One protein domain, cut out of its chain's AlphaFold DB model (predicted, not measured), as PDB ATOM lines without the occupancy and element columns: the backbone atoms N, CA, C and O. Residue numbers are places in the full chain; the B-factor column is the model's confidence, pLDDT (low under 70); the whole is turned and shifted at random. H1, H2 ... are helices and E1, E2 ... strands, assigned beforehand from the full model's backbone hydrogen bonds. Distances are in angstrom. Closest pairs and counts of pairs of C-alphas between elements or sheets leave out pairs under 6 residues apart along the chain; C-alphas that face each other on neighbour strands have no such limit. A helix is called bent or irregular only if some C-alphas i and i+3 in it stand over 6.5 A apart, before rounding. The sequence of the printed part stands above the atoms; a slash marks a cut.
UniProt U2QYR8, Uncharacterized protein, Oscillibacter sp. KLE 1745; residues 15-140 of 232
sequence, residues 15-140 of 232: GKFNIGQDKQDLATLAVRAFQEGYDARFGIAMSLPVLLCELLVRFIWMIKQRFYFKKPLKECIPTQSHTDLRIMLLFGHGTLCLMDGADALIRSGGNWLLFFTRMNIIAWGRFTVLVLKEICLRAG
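AT A GLANCE: This is residues 15 to 140 of the 232 residues of an uncharacterized protein of Oscillibacter sp. KLE 1745 (UniProt U2QYR8). A long, splayed helical hairpin, H2 and H3, makes most of the length, and H5 packs slantwise on both to give a loose three-helix bundle, with residues 135 to 140, of which 135 to 138 belong to H5, sticking out. Short H4, H1 and the small strand hairpin E1 and E2 gather loosely at one end, while the long link from H2 to H3 makes the other. The printed part has 126 residues with five named helices and two named strands, in the order E1 E2 H1 H2 H3 H4 H5, and its class is mostly helix; E1 and E2 form an antiparallel sheet. It is loose, with a radius of gyration of the C-alphas of 18.5 A, and elongated, spanning 63 by 34 by 25 A.

IN THESE COORDINATES: Find C-alpha 16 at (-2.440, -47.216, -42.849), where E1, residues 16 to 19, begins; E2, residues 22 to 25, follows. From there H1 takes residues 26 to 37 over 15.7 A. Look next at C-alpha 40, at (-23.809, -34.003, -28.880): H2 runs from here to residue 67, 40.3 A, with a kink of 30 degrees near residue 47. It is only just irregular, C-alphas 46 and 49 being 6.7 A apart. H3, residues 83 to 108, runs 36.8 A, and H4 is residues 112 to 118. H5, residues 121 to 138, runs 25.5 A to C-alpha 138 at (-13.733, -18.818, -59.979).

HOW THE PARTS SIT: Begin at the hub, H3, which touches H2, H4 and H5. H2, H3 and H5 form an up-and-down bundle, each helix running against the one before it. In the helical hairpin, H2 and H3 stand at a steep tilt of 38 degrees, opposite ways; residues 50 to 61 of H2 touch residues 85 to 96 of H3, closest at C-alphas 57 and 89, 6.3 A. H3 touches H5 with residues 86 to 97 alone, at a shallow tilt of 34.7 degrees, only just short of steep; C-alphas 93 and 127 are closest, 6.0 A. H2 touches H5 at a steep tilt of 43 degrees, closest at C-alphas 50 and 123, 5.9 A. H4 touches H3 with C-alphas 108 and 115 closest, 5.0 A. H1 is close to H4 but not clearly touching, with C-alphas 33 and 117 closest at 6.3 A. In the hairpin E1 and E2, C-alphas 18 and 23 face each other at 5.1 A, but no backbone N and O across the pair are within hydrogen-bond range. Every O i to N i+4 pair is within range in H1, H3, H4 and H5, and 22 of 24 in H2.

THE WHOLE: The C-alphas farthest apart, those of Gln 21 and Pro 72, are 63.1 A apart. The printed part has no cut; the one long link is residues 68 to 82. Mean pLDDT of the printed part is 72.7, with 46 residues under 70, among them residues 15 to 44 and 72 to 82.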
ATOM      1  N   GLY A  15      -5.482 -45.593 -46.203       44.47
ATOM      2  CA  GLY A  15      -4.341 -45.102 -45.426       44.47
ATOM      3  C   GLY A  15      -4.088 -45.900 -44.150       44.47
ATOM      4  O   GLY A  15      -4.897 -45.881 -43.230       44.47
ATOM      5  N   LYS A  16      -2.923 -46.557 -44.073       44.38
ATOM      6  CA  LYS A  16      -2.440 -47.216 -42.849       44.38
ATOM      7  C   LYS A  16      -1.750 -46.174 -41.972       44.38
ATOM      8  O   LYS A  16      -0.570 -45.893 -42.177       44.38
ATOM      9  N   PHE A  17      -2.470 -45.600 -41.014       51.28
ATOM     10  CA  PHE A  17      -1.888 -44.664 -40.055       51.28
ATOM     11  C   PHE A  17      -1.404 -45.431 -38.818       51.28
ATOM     12  O   PHE A  17      -2.147 -46.204 -38.215       51.28
ATOM     13  N   ASN A  18      -0.126 -45.258 -38.469       41.69
ATOM     14  CA  ASN A  18       0.467 -45.886 -37.288       41.69
ATOM     15  C   ASN A  18       0.000 -45.149 -36.029       41.69
ATOM     16  O   ASN A  18       0.344 -43.984 -35.827       41.69
ATOM     17  N   ILE A  19      -0.741 -45.848 -35.172       44.38
ATOM     18  CA  ILE A  19      -1.163 -45.367 -33.857       44.38
ATOM     19  C   ILE A  19      -0.701 -46.409 -32.835       44.38
ATOM     20  O   ILE A  19      -1.333 -47.445 -32.649       44.38
ATOM     21  N   GLY A  20       0.439 -46.161 -32.186       58.97
ATOM     22  CA  GLY A  20       1.029 -47.127 -31.252       58.97
ATOM     23  C   GLY A  20       1.496 -48.420 -31.943       58.97
ATOM     24  O   GLY A  20       2.206 -48.351 -32.944       58.97
ATOM     25  N   GLN A  21       1.135 -49.590 -31.392       35.62
ATOM     26  CA  GLN A  21       1.542 -50.919 -31.890       35.62
ATOM     27  C   GLN A  21       0.632 -51.516 -32.983       35.62
ATOM     28  O   GLN A  21       0.989 -52.559 -33.525       35.62
ATOM     29  N   ASP A  22      -0.476 -50.867 -33.365       44.03
ATOM     30  CA  ASP A  22      -1.397 -51.390 -34.386       44.03
ATOM     31  C   ASP A  22      -1.649 -50.405 -35.536       44.03
ATOM     32  O   ASP A  22      -1.841 -49.201 -35.345       44.03
ATOM     33  N   LYS A  23      -1.680 -50.944 -36.760       52.03
ATOM     34  CA  LYS A  23      -2.065 -50.218 -37.978       52.03
ATOM     35  C   LYS A  23      -3.582 -50.240 -38.092       52.03
ATOM     36  O   LYS A  23      -4.150 -51.298 -38.349       52.03
ATOM     37  N   GLN A  24      -4.229 -49.092 -37.921       54.81
ATOM     38  CA  GLN A  24      -5.684 -48.986 -38.029       54.81
ATOM     39  C   GLN A  24      -6.084 -48.156 -39.246       54.81
ATOM     40  O   GLN A  24      -5.407 -47.189 -39.605       54.81
ATOM     41  N   ASP A  25      -7.186 -48.558 -39.876       60.06
ATOM     42  CA  ASP A  25      -7.797 -47.820 -40.976       60.06
ATOM     43  C   ASP A  25      -8.514 -46.567 -40.463       60.06
ATOM     44  O   ASP A  25      -9.055 -46.535 -39.351       60.06
ATOM     45  N   LEU A  26      -8.566 -45.543 -41.320       54.97
ATOM     46  CA  LEU A  26      -9.283 -44.281 -41.091       54.97
ATOM     47  C   LEU A  26     -10.727 -44.495 -40.612       54.97
ATOM     48  O   LEU A  26     -11.207 -43.746 -39.764       54.97
ATOM     49  N   ALA A  27     -11.396 -45.539 -41.106       54.06
ATOM     50  CA  ALA A  27     -12.753 -45.889 -40.705       54.06
ATOM     51  C   ALA A  27     -12.832 -46.322 -39.228       54.06
ATOM     52  O   ALA A  27     -13.689 -45.847 -38.485       54.06
ATOM     53  N   THR A  28     -11.916 -47.176 -38.766       57.91
ATOM     54  CA  THR A  28     -11.874 -47.632 -37.365       57.91
ATOM     55  C   THR A  28     -11.450 -46.508 -36.422       57.91
ATOM     56  O   THR A  28     -11.985 -46.379 -35.321       57.91
ATOM     57  N   LEU A  29     -10.534 -45.655 -36.885       59.81
ATOM     58  CA  LEU A  29     -10.084 -44.461 -36.181       59.81
ATOM     59  C   LEU A  29     -11.217 -43.442 -35.989       59.81
ATOM     60  O   LEU A  29     -11.415 -42.944 -34.883       59.81
ATOM     61  N   ALA A  30     -11.996 -43.179 -37.042       55.66
ATOM     62  CA  ALA A  30     -13.150 -42.287 -36.999       55.66
ATOM     63  C   ALA A  30     -14.258 -42.824 -36.078       55.66
ATOM     64  O   ALA A  30     -14.853 -42.056 -35.325       55.66
ATOM     65  N   VAL A  31     -14.496 -44.141 -36.081       61.59
ATOM     66  CA  VAL A  31     -15.468 -44.787 -35.183       61.59
ATOM     67  C   VAL A  31     -15.033 -44.683 -33.719       61.59
ATOM     68  O   VAL A  31     -15.854 -44.317 -32.882       61.59
ATOM     69  N   ARG A  32     -13.759 -44.938 -33.390       59.59
ATOM     70  CA  ARG A  32     -13.261 -44.804 -32.005       59.59
ATOM     71  C   ARG A  32     -13.228 -43.356 -31.530       59.59
ATOM     72  O   ARG A  32     -13.666 -43.083 -30.421       59.59
ATOM     73  N   ALA A  33     -12.786 -42.424 -32.375       56.16
ATOM     74  CA  ALA A  33     -12.822 -40.996 -32.063       56.16
ATOM     75  C   ALA A  33     -14.261 -40.494 -31.832       56.16
ATOM     76  O   ALA A  33     -14.489 -39.614 -31.003       56.16
ATOM     77  N   PHE A  34     -15.240 -41.087 -32.523       55.69
ATOM     78  CA  PHE A  34     -16.655 -40.793 -32.324       55.69
ATOM     79  C   PHE A  34     -17.209 -41.404 -31.028       55.69
ATOM     80  O   PHE A  34     -17.914 -40.724 -30.285       55.69
ATOM     81  N   GLN A  35     -16.860 -42.661 -30.737       60.25
ATOM     82  CA  GLN A  35     -17.304 -43.383 -29.539       60.25
ATOM     83  C   GLN A  35     -16.703 -42.827 -28.241       60.25
ATOM     84  O   GLN A  35     -17.401 -42.799 -27.232       60.25
ATOM     85  N   GLU A  36     -15.450 -42.365 -28.253       57.19
ATOM     86  CA  GLU A  36     -14.802 -41.798 -27.061       57.19
ATOM     87  C   GLU A  36     -15.006 -40.280 -26.899       57.19
ATOM     88  O   GLU A  36     -14.855 -39.773 -25.789       57.19
ATOM     89  N   GLY A  37     -15.342 -39.538 -27.964       48.34
ATOM     90  CA  GLY A  37     -15.237 -38.070 -27.957       48.34
ATOM     91  C   GLY A  37     -16.464 -37.257 -28.379       48.34
ATOM     92  O   GLY A  37     -16.471 -36.048 -28.156       48.34
ATOM     93  N   TYR A  38     -17.502 -37.850 -28.982       55.22
ATOM     94  CA  TYR A  38     -18.549 -37.074 -29.670       55.22
ATOM     95  C   TYR A  38     -19.948 -37.247 -29.072       55.22
ATOM     96  O   TYR A  38     -20.911 -37.641 -29.729       55.22
ATOM     97  N   ASP A  39     -20.080 -36.861 -27.807       62.88
ATOM     98  CA  ASP A  39     -21.386 -36.557 -27.232       62.88
ATOM     99  C   ASP A  39     -21.922 -35.259 -27.874       62.88
ATOM    100  O   ASP A  39     -21.144 -34.355 -28.192       62.88
ATOM    101  N   ALA A  40     -23.233 -35.116 -28.096       58.84
ATOM    102  CA  ALA A  40     -23.809 -34.003 -28.880       58.84
ATOM    103  C   ALA A  40     -23.360 -32.597 -28.402       58.84
ATOM    104  O   ALA A  40     -23.294 -31.644 -29.179       58.84
ATOM    105  N   ARG A  41     -22.984 -32.486 -27.124       64.12
ATOM    106  CA  ARG A  41     -22.406 -31.293 -26.485       64.12
ATOM    107  C   ARG A  41     -21.036 -30.907 -27.044       64.12
ATOM    108  O   ARG A  41     -20.774 -29.723 -27.233       64.12
ATOM    109  N   PHE A  42     -20.187 -31.886 -27.337       67.00
ATOM    110  CA  PHE A  42     -18.857 -31.670 -27.901       67.00
ATOM    111  C   PHE A  42     -18.956 -31.132 -29.337       67.00
ATOM    112  O   PHE A  42     -18.295 -30.156 -29.688       67.00
ATOM    113  N   GLY A  43     -19.899 -31.660 -30.126       66.69
ATOM    114  CA  GLY A  43     -20.220 -31.125 -31.454       66.69
ATOM    115  C   GLY A  43     -20.731 -29.678 -31.418       66.69
ATOM    116  O   GLY A  43     -20.321 -28.856 -32.240       66.69
ATOM    117  N   ILE A  44     -21.569 -29.329 -30.432       69.06
ATOM    118  CA  ILE A  44     -22.020 -27.942 -30.225       69.06
ATOM    119  C   ILE A  44     -20.833 -27.041 -29.866       69.06
ATOM    120  O   ILE A  44     -20.664 -25.993 -30.493       69.06
ATOM    121  N   ALA A  45     -19.982 -27.462 -28.925       76.81
ATOM    122  CA  ALA A  45     -18.806 -26.703 -28.500       76.81
ATOM    123  C   ALA A  45     -17.835 -26.437 -29.662       76.81
ATOM    124  O   ALA A  45     -17.362 -25.314 -29.823       76.81
ATOM    125  N   MET A  46     -17.605 -27.425 -30.527       75.62
ATOM    126  CA  MET A  46     -16.769 -27.284 -31.724       75.62
ATOM    127  C   MET A  46     -17.405 -26.371 -32.786       75.62
ATOM    128  O   MET A  46     -16.706 -25.639 -33.487       75.62
ATOM    129  N   SER A  47     -18.736 -26.342 -32.894       77.88
ATOM    130  CA  SER A  47     -19.436 -25.461 -33.841       77.88
ATOM    131  C   SER A  47     -19.503 -23.993 -33.399       77.88
ATOM    132  O   SER A  47     -19.622 -23.103 -34.245       77.88
ATOM    133  N   LEU A  48     -19.409 -23.726 -32.093       81.81
ATOM    134  CA  LEU A  48     -19.610 -22.395 -31.520       81.81
ATOM    135  C   LEU A  48     -18.578 -21.364 -32.025       81.81
ATOM    136  O   LEU A  48     -19.009 -20.318 -32.515       81.81
ATOM    137  N   PRO A  49     -17.254 -21.632 -32.025       80.00
ATOM    138  CA  PRO A  49     -16.268 -20.707 -32.591       80.00
ATOM    139  C   PRO A  49     -16.497 -20.417 -34.079       80.00
ATOM    140  O   PRO A  49     -16.331 -19.285 -34.528       80.00
ATOM    141  N   VAL A  50     -16.923 -21.427 -34.844       82.75
ATOM    142  CA  VAL A  50     -17.189 -21.302 -36.286       82.75
ATOM    143  C   VAL A  50     -18.350 -20.338 -36.528       82.75
ATOM    144  O   VAL A  50     -18.241 -19.444 -37.365       82.75
ATOM    145  N   LEU A  51     -19.438 -20.492 -35.770       83.94
ATOM    146  CA  LEU A  51     -20.608 -19.618 -35.852       83.94
ATOM    147  C   LEU A  51     -20.288 -18.195 -35.393       83.94
ATOM    148  O   LEU A  51     -20.685 -17.234 -36.050       83.94
ATOM    149  N   LEU A  52     -19.550 -18.048 -34.292       86.50
ATOM    150  CA  LEU A  52     -19.155 -16.737 -33.782       86.50
ATOM    151  C   LEU A  52     -18.310 -15.978 -34.801       86.50
ATOM    152  O   LEU A  52     -18.613 -14.824 -35.094       86.50
ATOM    153  N   CYS A  53     -17.309 -16.616 -35.405       85.69
ATOM    154  CA  CYS A  53     -16.512 -15.956 -36.436       85.69
ATOM    155  C   CYS A  53     -17.324 -15.601 -37.682       85.69
ATOM    156  O   CYS A  53     -17.136 -14.515 -38.229       85.69
ATOM    157  N   GLU A  54     -18.267 -16.443 -38.104       84.75
ATOM    158  CA  GLU A  54     -19.159 -16.126 -39.223       84.75
ATOM    159  C   GLU A  54     -20.006 -14.872 -38.939       84.75
ATOM    160  O   GLU A  54     -20.116 -13.978 -39.786       84.75
ATOM    161  N   LEU A  55     -20.568 -14.770 -37.731       86.06
ATOM    162  CA  LEU A  55     -21.354 -13.614 -37.301       86.06
ATOM    163  C   LEU A  55     -20.493 -12.355 -37.157       86.06
ATOM    164  O   LEU A  55     -20.886 -11.299 -37.649       86.06
ATOM    165  N   LEU A  56     -19.312 -12.463 -36.544       87.38
ATOM    166  CA  LEU A  56     -18.389 -11.342 -36.362       87.38
ATOM    167  C   LEU A  56     -17.898 -10.794 -37.701       87.38
ATOM    168  O   LEU A  56     -17.915  -9.583 -37.909       87.38
ATOM    169  N   VAL A  57     -17.524 -11.662 -38.641       86.62
ATOM    170  CA  VAL A  57     -17.097 -11.242 -39.982       86.62
ATOM    171  C   VAL A  57     -18.224 -10.504 -40.705       86.62
ATOM    172  O   VAL A  57     -17.999  -9.426 -41.257       86.62
ATOM    173  N   ARG A  58     -19.454 -11.031 -40.658       85.81
ATOM    174  CA  ARG A  58     -20.630 -10.362 -41.242       85.81
ATOM    175  C   ARG A  58     -20.926  -9.027 -40.572       85.81
ATOM    176  O   ARG A  58     -21.275  -8.071 -41.259       85.81
ATOM    177  N   PHE A  59     -20.773  -8.955 -39.257       84.56
ATOM    178  CA  PHE A  59     -20.985  -7.739 -38.487       84.56
ATOM    179  C   PHE A  59     -19.952  -6.659 -38.834       84.56
ATOM    180  O   PHE A  59     -20.325  -5.531 -39.149       84.56
ATOM    181  N   ILE A  60     -18.665  -7.009 -38.879       85.31
ATOM    182  CA  ILE A  60     -17.590  -6.092 -39.285       85.31
ATOM    183  C   ILE A  60     -17.806  -5.621 -40.727       85.31
ATOM    184  O   ILE A  60     -17.656  -4.433 -41.017       85.31
ATOM    185  N   TRP A  61     -18.204  -6.521 -41.630       85.00
ATOM    186  CA  TRP A  61     -18.528  -6.151 -43.006       85.00
ATOM    187  C   TRP A  61     -19.718  -5.185 -43.076       85.00
ATOM    188  O   TRP A  61     -19.642  -4.179 -43.779       85.00
ATOM    189  N   MET A  62     -20.780  -5.422 -42.298       80.81
ATOM    190  CA  MET A  62     -21.931  -4.519 -42.208       80.81
ATOM    191  C   MET A  62     -21.518  -3.123 -41.712       80.81
ATOM    192  O   MET A  62     -21.923  -2.117 -42.298       80.81
ATOM    193  N   ILE A  63     -20.673  -3.048 -40.675       82.50
ATOM    194  CA  ILE A  63     -20.111  -1.785 -40.174       82.50
ATOM    195  C   ILE A  63     -19.311  -1.095 -41.281       82.50
ATOM    196  O   ILE A  63     -19.561   0.073 -41.580       82.50
ATOM    197  N   LYS A  64     -18.395  -1.811 -41.940       82.44
ATOM    198  CA  LYS A  64     -17.601  -1.267 -43.049       82.44
ATOM    199  C   LYS A  64     -18.507  -0.716 -44.152       82.44
ATOM    200  O   LYS A  64     -18.305   0.406 -44.609       82.44
ATOM    201  N   GLN A  65     -19.547  -1.448 -44.538       78.44
ATOM    202  CA  GLN A  65     -20.460  -1.033 -45.599       78.44
ATOM    203  C   GLN A  65     -21.260   0.223 -45.234       78.44
ATOM    204  O   GLN A  65     -21.473   1.098 -46.078       78.44
ATOM    205  N   ARG A  66     -21.656   0.344 -43.966       75.31
ATOM    206  CA  ARG A  66     -22.395   1.500 -43.459       75.31
ATOM    207  C   ARG A  66     -21.519   2.746 -43.324       75.31
ATOM    208  O   ARG A  66     -21.941   3.820 -43.739       75.31
ATOM    209  N   PHE A  67     -20.324   2.616 -42.750       75.50
ATOM    210  CA  PHE A  67     -19.485   3.767 -42.401       75.50
ATOM    211  C   PHE A  67     -18.546   4.213 -43.529       75.50
ATOM    212  O   PHE A  67     -18.391   5.414 -43.726       75.50
ATOM    213  N   TYR A  68     -17.966   3.288 -44.303       71.94
ATOM    214  CA  TYR A  68     -17.078   3.643 -45.420       71.94
ATOM    215  C   TYR A  68     -17.848   3.952 -46.707       71.94
ATOM    216  O   TYR A  68     -17.571   4.949 -47.366       71.94
ATOM    217  N   PHE A  69     -18.829   3.118 -47.065       73.00
ATOM    218  CA  PHE A  69     -19.535   3.235 -48.349       73.00
ATOM    219  C   PHE A  69     -20.866   3.998 -48.267       73.00
ATOM    220  O   PHE A  69     -21.508   4.181 -49.299       73.00
ATOM    221  N   LYS A  70     -21.289   4.432 -47.067       73.75
ATOM    222  CA  LYS A  70     -22.530   5.194 -46.799       73.75
ATOM    223  C   LYS A  70     -23.786   4.618 -47.480       73.75
ATOM    224  O   LYS A  70     -24.686   5.366 -47.860       73.75
ATOM    225  N   LYS A  71     -23.861   3.295 -47.647       70.25
ATOM    226  CA  LYS A  71     -25.001   2.651 -48.315       70.25
ATOM    227  C   LYS A  71     -26.214   2.530 -47.383       70.25
ATOM    228  O   LYS A  71     -26.038   2.391 -46.168       70.25
ATOM    229  N   PRO A  72     -27.446   2.567 -47.924       67.31
ATOM    230  CA  PRO A  72     -28.653   2.369 -47.130       67.31
ATOM    231  C   PRO A  72     -28.677   0.959 -46.520       67.31
ATOM    232  O   PRO A  72     -28.298  -0.015 -47.165       67.31
ATOM    233  N   LEU A  73     -29.183   0.833 -45.286       59.59
ATOM    234  CA  LEU A  73     -29.211  -0.428 -44.519       59.59
ATOM    235  C   LEU A  73     -29.881  -1.597 -45.263       59.59
ATOM    236  O   LEU A  73     -29.541  -2.751 -45.017       59.59
ATOM    237  N   LYS A  74     -30.791  -1.298 -46.199       62.38
ATOM    238  CA  LYS A  74     -31.461  -2.286 -47.057       62.38
ATOM    239  C   LYS A  74     -30.498  -3.000 -48.017       62.38
ATOM    240  O   LYS A  74     -30.743  -4.151 -48.355       62.38
ATOM    241  N   GLU A  75     -29.398  -2.360 -48.411       60.66
ATOM    242  CA  GLU A  75     -28.354  -2.945 -49.269       60.66
ATOM    243  C   GLU A  75     -27.197  -3.569 -48.473       60.66
ATOM    244  O   GLU A  75     -26.339  -4.237 -49.042       60.66
ATOM    245  N   CYS A  76     -27.164  -3.383 -47.149       59.47
ATOM    246  CA  CYS A  76     -26.122  -3.922 -46.269       59.47
ATOM    247  C   CYS A  76     -26.444  -5.332 -45.748       59.47
ATOM    248  O   CYS A  76     -25.792  -5.803 -44.814       59.47
ATOM    249  N   ILE A  77     -27.456  -6.000 -46.308       61.22
ATOM    250  CA  ILE A  77     -27.842  -7.347 -45.891       61.22
ATOM    251  C   ILE A  77     -26.735  -8.312 -46.342       61.22
ATOM    252  O   ILE A  77     -26.495  -8.423 -47.548       61.22
ATOM    253  N   PRO A  78     -26.057  -9.014 -45.412       61.31
ATOM    254  CA  PRO A  78     -24.916  -9.873 -45.713       61.31
ATOM    255  C   PRO A  78     -25.369 -11.121 -46.480       61.31
ATOM    256  O   PRO A  78     -25.557 -12.203 -45.927       61.31
ATOM    257  N   THR A  79     -25.559 -10.951 -47.783       61.06
ATOM    258  CA  THR A  79     -25.983 -11.993 -48.714       61.06
ATOM    259  C   THR A  79     -24.749 -12.559 -49.406       61.06
ATOM    260  O   THR A  79     -23.822 -11.820 -49.741       61.06
ATOM    261  N   GLN A  80     -24.736 -13.864 -49.699       58.56
ATOM    262  CA  GLN A  80     -23.623 -14.544 -50.393       58.56
ATOM    263  C   GLN A  80     -23.314 -13.999 -51.806       58.56
ATOM    264  O   GLN A  80     -22.356 -14.441 -52.441       58.56
ATOM    265  N   SER A  81     -24.104 -13.040 -52.290       60.00
ATOM    266  CA  SER A  81     -23.923 -12.343 -53.562       60.00
ATOM    267  C   SER A  81     -22.628 -11.515 -53.602       60.00
ATOM    268  O   SER A  81     -21.936 -11.494 -54.620       60.00
ATOM    269  N   HIS A  82     -22.218 -10.908 -52.481       69.56
ATOM    270  CA  HIS A  82     -21.049 -10.024 -52.462       69.56
ATOM    271  C   HIS A  82     -19.727 -10.797 -52.401       69.56
ATOM    272  O   HIS A  82     -19.444 -11.496 -51.426       69.56
ATOM    273  N   THR A  83     -18.892 -10.621 -53.427       70.31
ATOM    274  CA  THR A  83     -17.561 -11.241 -53.527       70.31
ATOM    275  C   THR A  83     -16.653 -10.859 -52.358       70.31
ATOM    276  O   THR A  83     -16.014 -11.735 -51.780       70.31
ATOM    277  N   ASP A  84     -16.682  -9.597 -51.922       75.88
ATOM    278  CA  ASP A  84     -15.876  -9.123 -50.788       75.88
ATOM    279  C   ASP A  84     -16.222  -9.842 -49.478       75.88
ATOM    280  O   ASP A  84     -15.333 -10.213 -48.712       75.88
ATOM    281  N   LEU A  85     -17.516 -10.090 -49.234       81.00
ATOM    282  CA  LEU A  85     -17.978 -10.803 -48.044       81.00
ATOM    283  C   LEU A  85     -17.537 -12.274 -48.075       81.00
ATOM    284  O   LEU A  85     -17.132 -12.810 -47.045       81.00
ATOM    285  N   ARG A  86     -17.585 -12.924 -49.247       81.81
ATOM    286  CA  ARG A  86     -17.127 -14.316 -49.404       81.81
ATOM    287  C   ARG A  86     -15.636 -14.456 -49.116       81.81
ATOM    288  O   ARG A  86     -15.252 -15.348 -48.366       81.81
ATOM    289  N   ILE A  87     -14.816 -13.553 -49.652       83.19
ATOM    290  CA  ILE A  87     -13.367 -13.553 -49.418       83.19
ATOM    291  C   ILE A  87     -13.066 -13.299 -47.937       83.19
ATOM    292  O   ILE A  87     -12.247 -14.000 -47.347       83.19
ATOM    293  N   MET A  88     -13.760 -12.351 -47.306       85.25
ATOM    294  CA  MET A  88     -13.568 -12.056 -45.885       85.25
ATOM    295  C   MET A  88     -13.931 -13.251 -44.987       85.25
ATOM    296  O   MET A  88     -13.202 -13.551 -44.043       85.25
ATOM    297  N   LEU A  89     -15.017 -13.966 -45.299       86.31
ATOM    298  CA  LEU A  89     -15.390 -15.202 -44.605       86.31
ATOM    299  C   LEU A  89     -14.349 -16.309 -44.811       86.31
ATOM    300  O   LEU A  89     -14.019 -17.012 -43.859       86.31
ATOM    301  N   LEU A  90     -13.799 -16.443 -46.020       87.25
ATOM    302  CA  LEU A  90     -12.744 -17.413 -46.318       87.25
ATOM    303  C   LEU A  90     -11.489 -17.150 -45.477       87.25
ATOM    304  O   LEU A  90     -10.966 -18.073 -44.857       87.25
ATOM    305  N   PHE A  91     -11.046 -15.893 -45.405       88.38
ATOM    306  CA  PHE A  91      -9.916 -15.505 -44.563       88.38
ATOM    307  C   PHE A  91     -10.204 -15.738 -43.078       88.38
ATOM    308  O   PHE A  91      -9.359 -16.303 -42.393       88.38
ATOM    309  N   GLY A  92     -11.392 -15.369 -42.590       86.44
ATOM    310  CA  GLY A  92     -11.768 -15.563 -41.185       86.44
ATOM    311  C   GLY A  92     -11.840 -17.036 -40.765       86.44
ATOM    312  O   GLY A  92     -11.387 -17.397 -39.681       86.44
ATOM    313  N   HIS A  93     -12.365 -17.915 -41.621       86.69
ATOM    314  CA  HIS A  93     -12.340 -19.355 -41.350       86.69
ATOM    315  C   HIS A  93     -10.942 -19.956 -41.524       86.69
ATOM    316  O   HIS A  93     -10.581 -20.854 -40.768       86.69
ATOM    317  N   GLY A  94     -10.146 -19.447 -42.467       87.06
ATOM    318  CA  GLY A  94      -8.761 -19.869 -42.661       87.06
ATOM    319  C   GLY A  94      -7.884 -19.563 -41.448       87.06
ATOM    320  O   GLY A  94      -7.166 -20.442 -40.982       87.06
ATOM    321  N   THR A  95      -7.984 -18.358 -40.877       87.94
ATOM    322  CA  THR A  95      -7.227 -17.991 -39.668       87.94
ATOM    323  C   THR A  95      -7.632 -18.830 -38.463       87.94
ATOM    324  O   THR A  95      -6.760 -19.299 -37.735       87.94
ATOM    325  N   LEU A  96      -8.932 -19.085 -38.282       86.12
ATOM    326  CA  LEU A  96      -9.413 -19.996 -37.245       86.12
ATOM    327  C   LEU A  96      -8.865 -21.414 -37.410       86.12
ATOM    328  O   LEU A  96      -8.395 -21.988 -36.434       86.12
ATOM    329  N   CYS A  97      -8.912 -21.978 -38.623       86.12
ATOM    330  CA  CYS A  97      -8.412 -23.333 -38.876       86.12
ATOM    331  C   CYS A  97      -6.900 -23.427 -38.653       86.12
ATOM    332  O   CYS A  97      -6.421 -24.429 -38.133       86.12
ATOM    333  N   LEU A  98      -6.147 -22.378 -39.002       87.88
ATOM    334  CA  LEU A  98      -4.712 -22.310 -38.732       87.88
ATOM    335  C   LEU A  98      -4.412 -22.252 -37.231       87.88
ATOM    336  O   LEU A  98      -3.533 -22.974 -36.771       87.88
ATOM    337  N   MET A  99      -5.137 -21.429 -36.466       85.81
ATOM    338  CA  MET A  99      -4.968 -21.354 -35.009       85.81
ATOM    339  C   MET A  99      -5.336 -22.671 -34.323       85.81
ATOM    340  O   MET A  99      -4.591 -23.140 -33.468       85.81
ATOM    341  N   ASP A 100      -6.450 -23.279 -34.724       85.31
ATOM    342  CA  ASP A 100      -6.915 -24.566 -34.204       85.31
ATOM    343  C   ASP A 100      -5.934 -25.701 -34.537       85.31
ATOM    344  O   ASP A 100      -5.526 -26.456 -33.657       85.31
ATOM    345  N   GLY A 101      -5.464 -25.764 -35.787       84.81
ATOM    346  CA  GLY A 101      -4.446 -26.722 -36.212       84.81
ATOM    347  C   GLY A 101      -3.111 -26.525 -35.489       84.81
ATOM    348  O   GLY A 101      -2.471 -27.505 -35.114       84.81
ATOM    349  N   ALA A 102      -2.701 -25.279 -35.240       86.81
ATOM    350  CA  ALA A 102      -1.493 -24.978 -34.475       86.81
ATOM    351  C   ALA A 102      -1.621 -25.389 -32.997       86.81
ATOM    352  O   ALA A 102      -0.710 -26.039 -32.481       86.81
ATOM    353  N   ASP A 103      -2.740 -25.082 -32.326       84.38
ATOM    354  CA  ASP A 103      -2.982 -25.511 -30.936       84.38
ATOM    355  C   ASP A 103      -3.002 -27.041 -30.827       84.38
ATOM    356  O   ASP A 103      -2.341 -27.619 -29.957       84.38
ATOM    357  N   ALA A 104      -3.690 -27.711 -31.759       84.25
ATOM    358  CA  ALA A 104      -3.740 -29.166 -31.824       84.25
ATOM    359  C   ALA A 104      -2.350 -29.778 -32.054       84.25
ATOM    360  O   ALA A 104      -2.011 -30.771 -31.411       84.25
ATOM    361  N   LEU A 105      -1.521 -29.182 -32.921       83.38
ATOM    362  CA  LEU A 105      -0.168 -29.661 -33.217       83.38
ATOM    363  C   LEU A 105       0.762 -29.530 -32.006       83.38
ATOM    364  O   LEU A 105       1.447 -30.488 -31.650       83.38
ATOM    365  N   ILE A 106       0.753 -28.368 -31.344       86.31
ATOM    366  CA  ILE A 106       1.592 -28.095 -30.166       86.31
ATOM    367  C   ILE A 106       1.222 -29.040 -29.019       86.31
ATOM    368  O   ILE A 106       2.098 -29.620 -28.380       86.31
ATOM    369  N   ARG A 107      -0.078 -29.240 -28.774       79.31
ATOM    370  CA  ARG A 107      -0.567 -30.112 -27.692       79.31
ATOM    371  C   ARG A 107      -0.480 -31.601 -28.004       79.31
ATOM    372  O   ARG A 107      -0.470 -32.405 -27.078       79.31
ATOM    373  N   SER A 108      -0.434 -31.972 -29.281       78.25
ATOM    374  CA  SER A 108      -0.301 -33.362 -29.720       78.25
ATOM    375  C   SER A 108       1.084 -33.941 -29.412       78.25
ATOM    376  O   SER A 108       1.205 -35.155 -29.234       78.25
ATOM    377  N   GLY A 109       2.127 -33.103 -29.346       75.69
ATOM    378  CA  GLY A 109       3.488 -33.550 -29.032       75.69
ATOM    379  C   GLY A 109       4.032 -34.621 -29.991       75.69
ATOM    380  O   GLY A 109       4.920 -35.377 -29.610       75.69
ATOM    381  N   GLY A 110       3.482 -34.721 -31.211       72.06
ATOM    382  CA  GLY A 110       3.853 -35.720 -32.223       72.06
ATOM    383  C   GLY A 110       2.939 -36.951 -32.308       72.06
ATOM    384  O   GLY A 110       3.162 -37.811 -33.158       72.06
ATOM    385  N   ASN A 111       1.892 -37.051 -31.480       78.19
ATOM    386  CA  ASN A 111       0.908 -38.130 -31.567       78.19
ATOM    387  C   ASN A 111      -0.258 -37.759 -32.498       78.19
ATOM    388  O   ASN A 111      -1.185 -37.042 -32.105       78.19
ATOM    389  N   TRP A 112      -0.245 -38.302 -33.718       68.25
ATOM    390  CA  TRP A 112      -1.273 -38.065 -34.737       68.25
ATOM    391  C   TRP A 112      -2.699 -38.395 -34.272       68.25
ATOM    392  O   TRP A 112      -3.625 -37.674 -34.632       68.25
ATOM    393  N   LEU A 113      -2.898 -39.412 -33.424       69.56
ATOM    394  CA  LEU A 113      -4.223 -39.713 -32.865       69.56
ATOM    395  C   LEU A 113      -4.724 -38.556 -31.989       69.56
ATOM    396  O   LEU A 113      -5.859 -38.112 -32.136       69.56
ATOM    397  N   LEU A 114      -3.866 -38.044 -31.101       68.56
ATOM    398  CA  LEU A 114      -4.204 -36.938 -30.200       68.56
ATOM    399  C   LEU A 114      -4.397 -35.613 -30.958       68.56
ATOM    400  O   LEU A 114      -5.149 -34.746 -30.523       68.56
ATOM    401  N   PHE A 115      -3.725 -35.468 -32.102       74.75
ATOM    402  CA  PHE A 115      -3.918 -34.344 -33.010       74.75
ATOM    403  C   PHE A 115      -5.328 -34.355 -33.614       74.75
ATOM    404  O   PHE A 115      -6.058 -33.376 -33.481       74.75
ATOM    405  N   PHE A 116      -5.743 -35.475 -34.216       70.25
ATOM    406  CA  PHE A 116      -7.054 -35.576 -34.863       70.25
ATOM    407  C   PHE A 116      -8.223 -35.483 -33.880       70.25
ATOM    408  O   PHE A 116      -9.260 -34.931 -34.237       70.25
ATOM    409  N   THR A 117      -8.068 -35.975 -32.648       68.38
ATOM    410  CA  THR A 117      -9.121 -35.870 -31.624       68.38
ATOM    411  C   THR A 117      -9.286 -34.455 -31.076       68.38
ATOM    412  O   THR A 117     -10.385 -34.094 -30.658       68.38
ATOM    413  N   ARG A 118      -8.224 -33.640 -31.079       70.81
ATOM    414  CA  ARG A 118      -8.277 -32.243 -30.618       70.81
ATOM    415  C   ARG A 118      -8.599 -31.236 -31.716       70.81
ATOM    416  O   ARG A 118      -9.053 -30.144 -31.396       70.81
ATOM    417  N   MET A 119      -8.372 -31.588 -32.976       77.25
ATOM    418  CA  MET A 119      -8.651 -30.716 -34.111       77.25
ATOM    419  C   MET A 119     -10.161 -30.530 -34.319       77.25
ATOM    420  O   MET A 119     -10.948 -31.477 -34.265       77.25
ATOM    421  N   ASN A 120     -10.582 -29.304 -34.622       80.69
ATOM    422  CA  ASN A 120     -11.975 -28.970 -34.865       80.69
ATOM    423  C   ASN A 120     -12.429 -29.379 -36.275       80.69
ATOM    424  O   ASN A 120     -12.486 -28.569 -37.203       80.69
ATOM    425  N   ILE A 121     -12.807 -30.648 -36.436       75.19
ATOM    426  CA  ILE A 121     -13.242 -31.226 -37.720       75.19
ATOM    427  C   ILE A 121     -14.413 -30.438 -38.343       75.19
ATOM    428  O   ILE A 121     -14.497 -30.315 -39.565       75.19
ATOM    429  N   ILE A 122     -15.289 -29.836 -37.528       75.50
ATOM    430  CA  ILE A 122     -16.410 -29.015 -38.014       75.50
ATOM    431  C   ILE A 122     -15.897 -27.742 -38.700       75.50
ATOM    432  O   ILE A 122     -16.393 -27.380 -39.772       75.50
ATOM    433  N   ALA A 123     -14.903 -27.071 -38.110       81.44
ATOM    434  CA  ALA A 123     -14.276 -25.889 -38.698       81.44
ATOM    435  C   ALA A 123     -13.595 -26.228 -40.031       81.44
ATOM    436  O   ALA A 123     -13.853 -25.569 -41.041       81.44
ATOM    437  N   TRP A 124     -12.817 -27.311 -40.055       81.94
ATOM    438  CA  TRP A 124     -12.117 -27.788 -41.247       81.94
ATOM    439  C   TRP A 124     -13.068 -28.244 -42.359       81.94
ATOM    440  O   TRP A 124     -12.862 -27.903 -43.526       81.94
ATOM    441  N   GLY A 125     -14.154 -28.942 -42.021       80.69
ATOM    442  CA  GLY A 125     -15.187 -29.336 -42.981       80.69
ATOM    443  C   GLY A 125     -15.880 -28.123 -43.608       80.69
ATOM    444  O   GLY A 125     -16.000 -28.033 -44.833       80.69
ATOM    445  N   ARG A 126     -16.267 -27.134 -42.790       81.50
ATOM    446  CA  ARG A 126     -16.854 -25.875 -43.281       81.50
ATOM    447  C   ARG A 126     -15.886 -25.093 -44.162       81.50
ATOM    448  O   ARG A 126     -16.284 -24.643 -45.235       81.50
ATOM    449  N   PHE A 127     -14.631 -24.960 -43.741       85.56
ATOM    450  CA  PHE A 127     -13.599 -24.282 -44.519       85.56
ATOM    451  C   PHE A 127     -13.385 -24.957 -45.878       85.56
ATOM    452  O   PHE A 127     -13.401 -24.281 -46.902       85.56
ATOM    453  N   THR A 128     -13.309 -26.290 -45.909       81.31
ATOM    454  CA  THR A 128     -13.144 -27.064 -47.148       81.31
ATOM    455  C   THR A 128     -14.291 -26.817 -48.128       81.31
ATOM    456  O   THR A 128     -14.052 -26.525 -49.297       81.31
ATOM    457  N   VAL A 129     -15.544 -26.846 -47.661       80.31
ATOM    458  CA  VAL A 129     -16.711 -26.549 -48.510       80.31
ATOM    459  C   VAL A 129     -16.674 -25.110 -49.036       80.31
ATOM    460  O   VAL A 129     -16.996 -24.880 -50.201       80.31
ATOM    461  N   LEU A 130     -16.270 -24.137 -48.213       83.06
ATOM    462  CA  LEU A 130     -16.150 -22.734 -48.631       83.06
ATOM    463  C   LEU A 130     -15.056 -22.536 -49.688       83.06
ATOM    464  O   LEU A 130     -15.303 -21.861 -50.687       83.06
ATOM    465  N   VAL A 131     -13.887 -23.153 -49.498       84.69
ATOM    466  CA  VAL A 131     -12.778 -23.139 -50.463       84.69
ATOM    467  C   VAL A 131     -13.220 -23.765 -51.782       84.69
ATOM    468  O   VAL A 131     -13.091 -23.134 -52.828       84.69
ATOM    469  N   LEU A 132     -13.813 -24.964 -51.745       82.94
ATOM    470  CA  LEU A 132     -14.320 -25.637 -52.942       82.94
ATOM    471  C   LEU A 132     -15.377 -24.793 -53.655       82.94
ATOM    472  O   LEU A 132     -15.334 -24.655 -54.873       82.94
ATOM    473  N   LYS A 133     -16.302 -24.177 -52.913       80.44
ATOM    474  CA  LYS A 133     -17.333 -23.308 -53.488       80.44
ATOM    475  C   LYS A 133     -16.732 -22.096 -54.201       80.44
ATOM    476  O   LYS A 133     -17.175 -21.771 -55.300       80.44
ATOM    477  N   GLU A 134     -15.742 -21.440 -53.599       81.38
ATOM    478  CA  GLU A 134     -15.060 -20.286 -54.196       81.38
ATOM    479  C   GLU A 134     -14.215 -20.700 -55.411       81.38
ATOM    480  O   GLU A 134     -14.241 -20.011 -56.429       81.38
ATOM    481  N   ILE A 135     -13.543 -21.857 -55.361       82.31
ATOM    482  CA  ILE A 135     -12.825 -22.428 -56.511       82.31
ATOM    483  C   ILE A 135     -13.801 -22.733 -57.647       82.31
ATOM    484  O   ILE A 135     -13.561 -22.314 -58.772       82.31
ATOM    485  N   CYS A 136     -14.932 -23.384 -57.373       77.56
ATOM    486  CA  CYS A 136     -15.961 -23.667 -58.378       77.56
ATOM    487  C   CYS A 136     -16.557 -22.389 -58.985       77.56
ATOM    488  O   CYS A 136     -16.881 -22.363 -60.172       77.56
ATOM    489  N   LEU A 137     -16.709 -21.329 -58.186       75.00
ATOM    490  CA  LEU A 137     -17.173 -20.027 -58.667       75.00
ATOM    491  C   LEU A 137     -16.119 -19.364 -59.569       75.00
ATOM    492  O   LEU A 137     -16.464 -18.897 -60.651       75.00
ATOM    493  N   ARG A 138     -14.838 -19.384 -59.183       75.50
ATOM    494  CA  ARG A 138     -13.733 -18.818 -59.979       75.50
ATOM    495  C   ARG A 138     -13.400 -19.629 -61.230       75.50
ATOM    496  O   ARG A 138     -13.052 -19.047 -62.247       75.50
ATOM    497  N   ALA A 139     -13.558 -20.947 -61.174       75.94
ATOM    498  CA  ALA A 139     -13.414 -21.856 -62.309       75.94
ATOM    499  C   ALA A 139     -14.613 -21.800 -63.280       75.94
ATOM    500  O   ALA A 139     -14.627 -22.516 -64.274       75.94
ATOM    501  N   GLY A 140     -15.636 -20.978 -63.000       65.00
ATOM    502  CA  GLY A 140     -16.791 -20.778 -63.883       65.00
ATOM    503  C   GLY A 140     -17.841 -21.897 -63.848       65.00
ATOM    504  O   GLY A 140     -18.834 -21.832 -64.570       65.00
TER     505      GLY A 140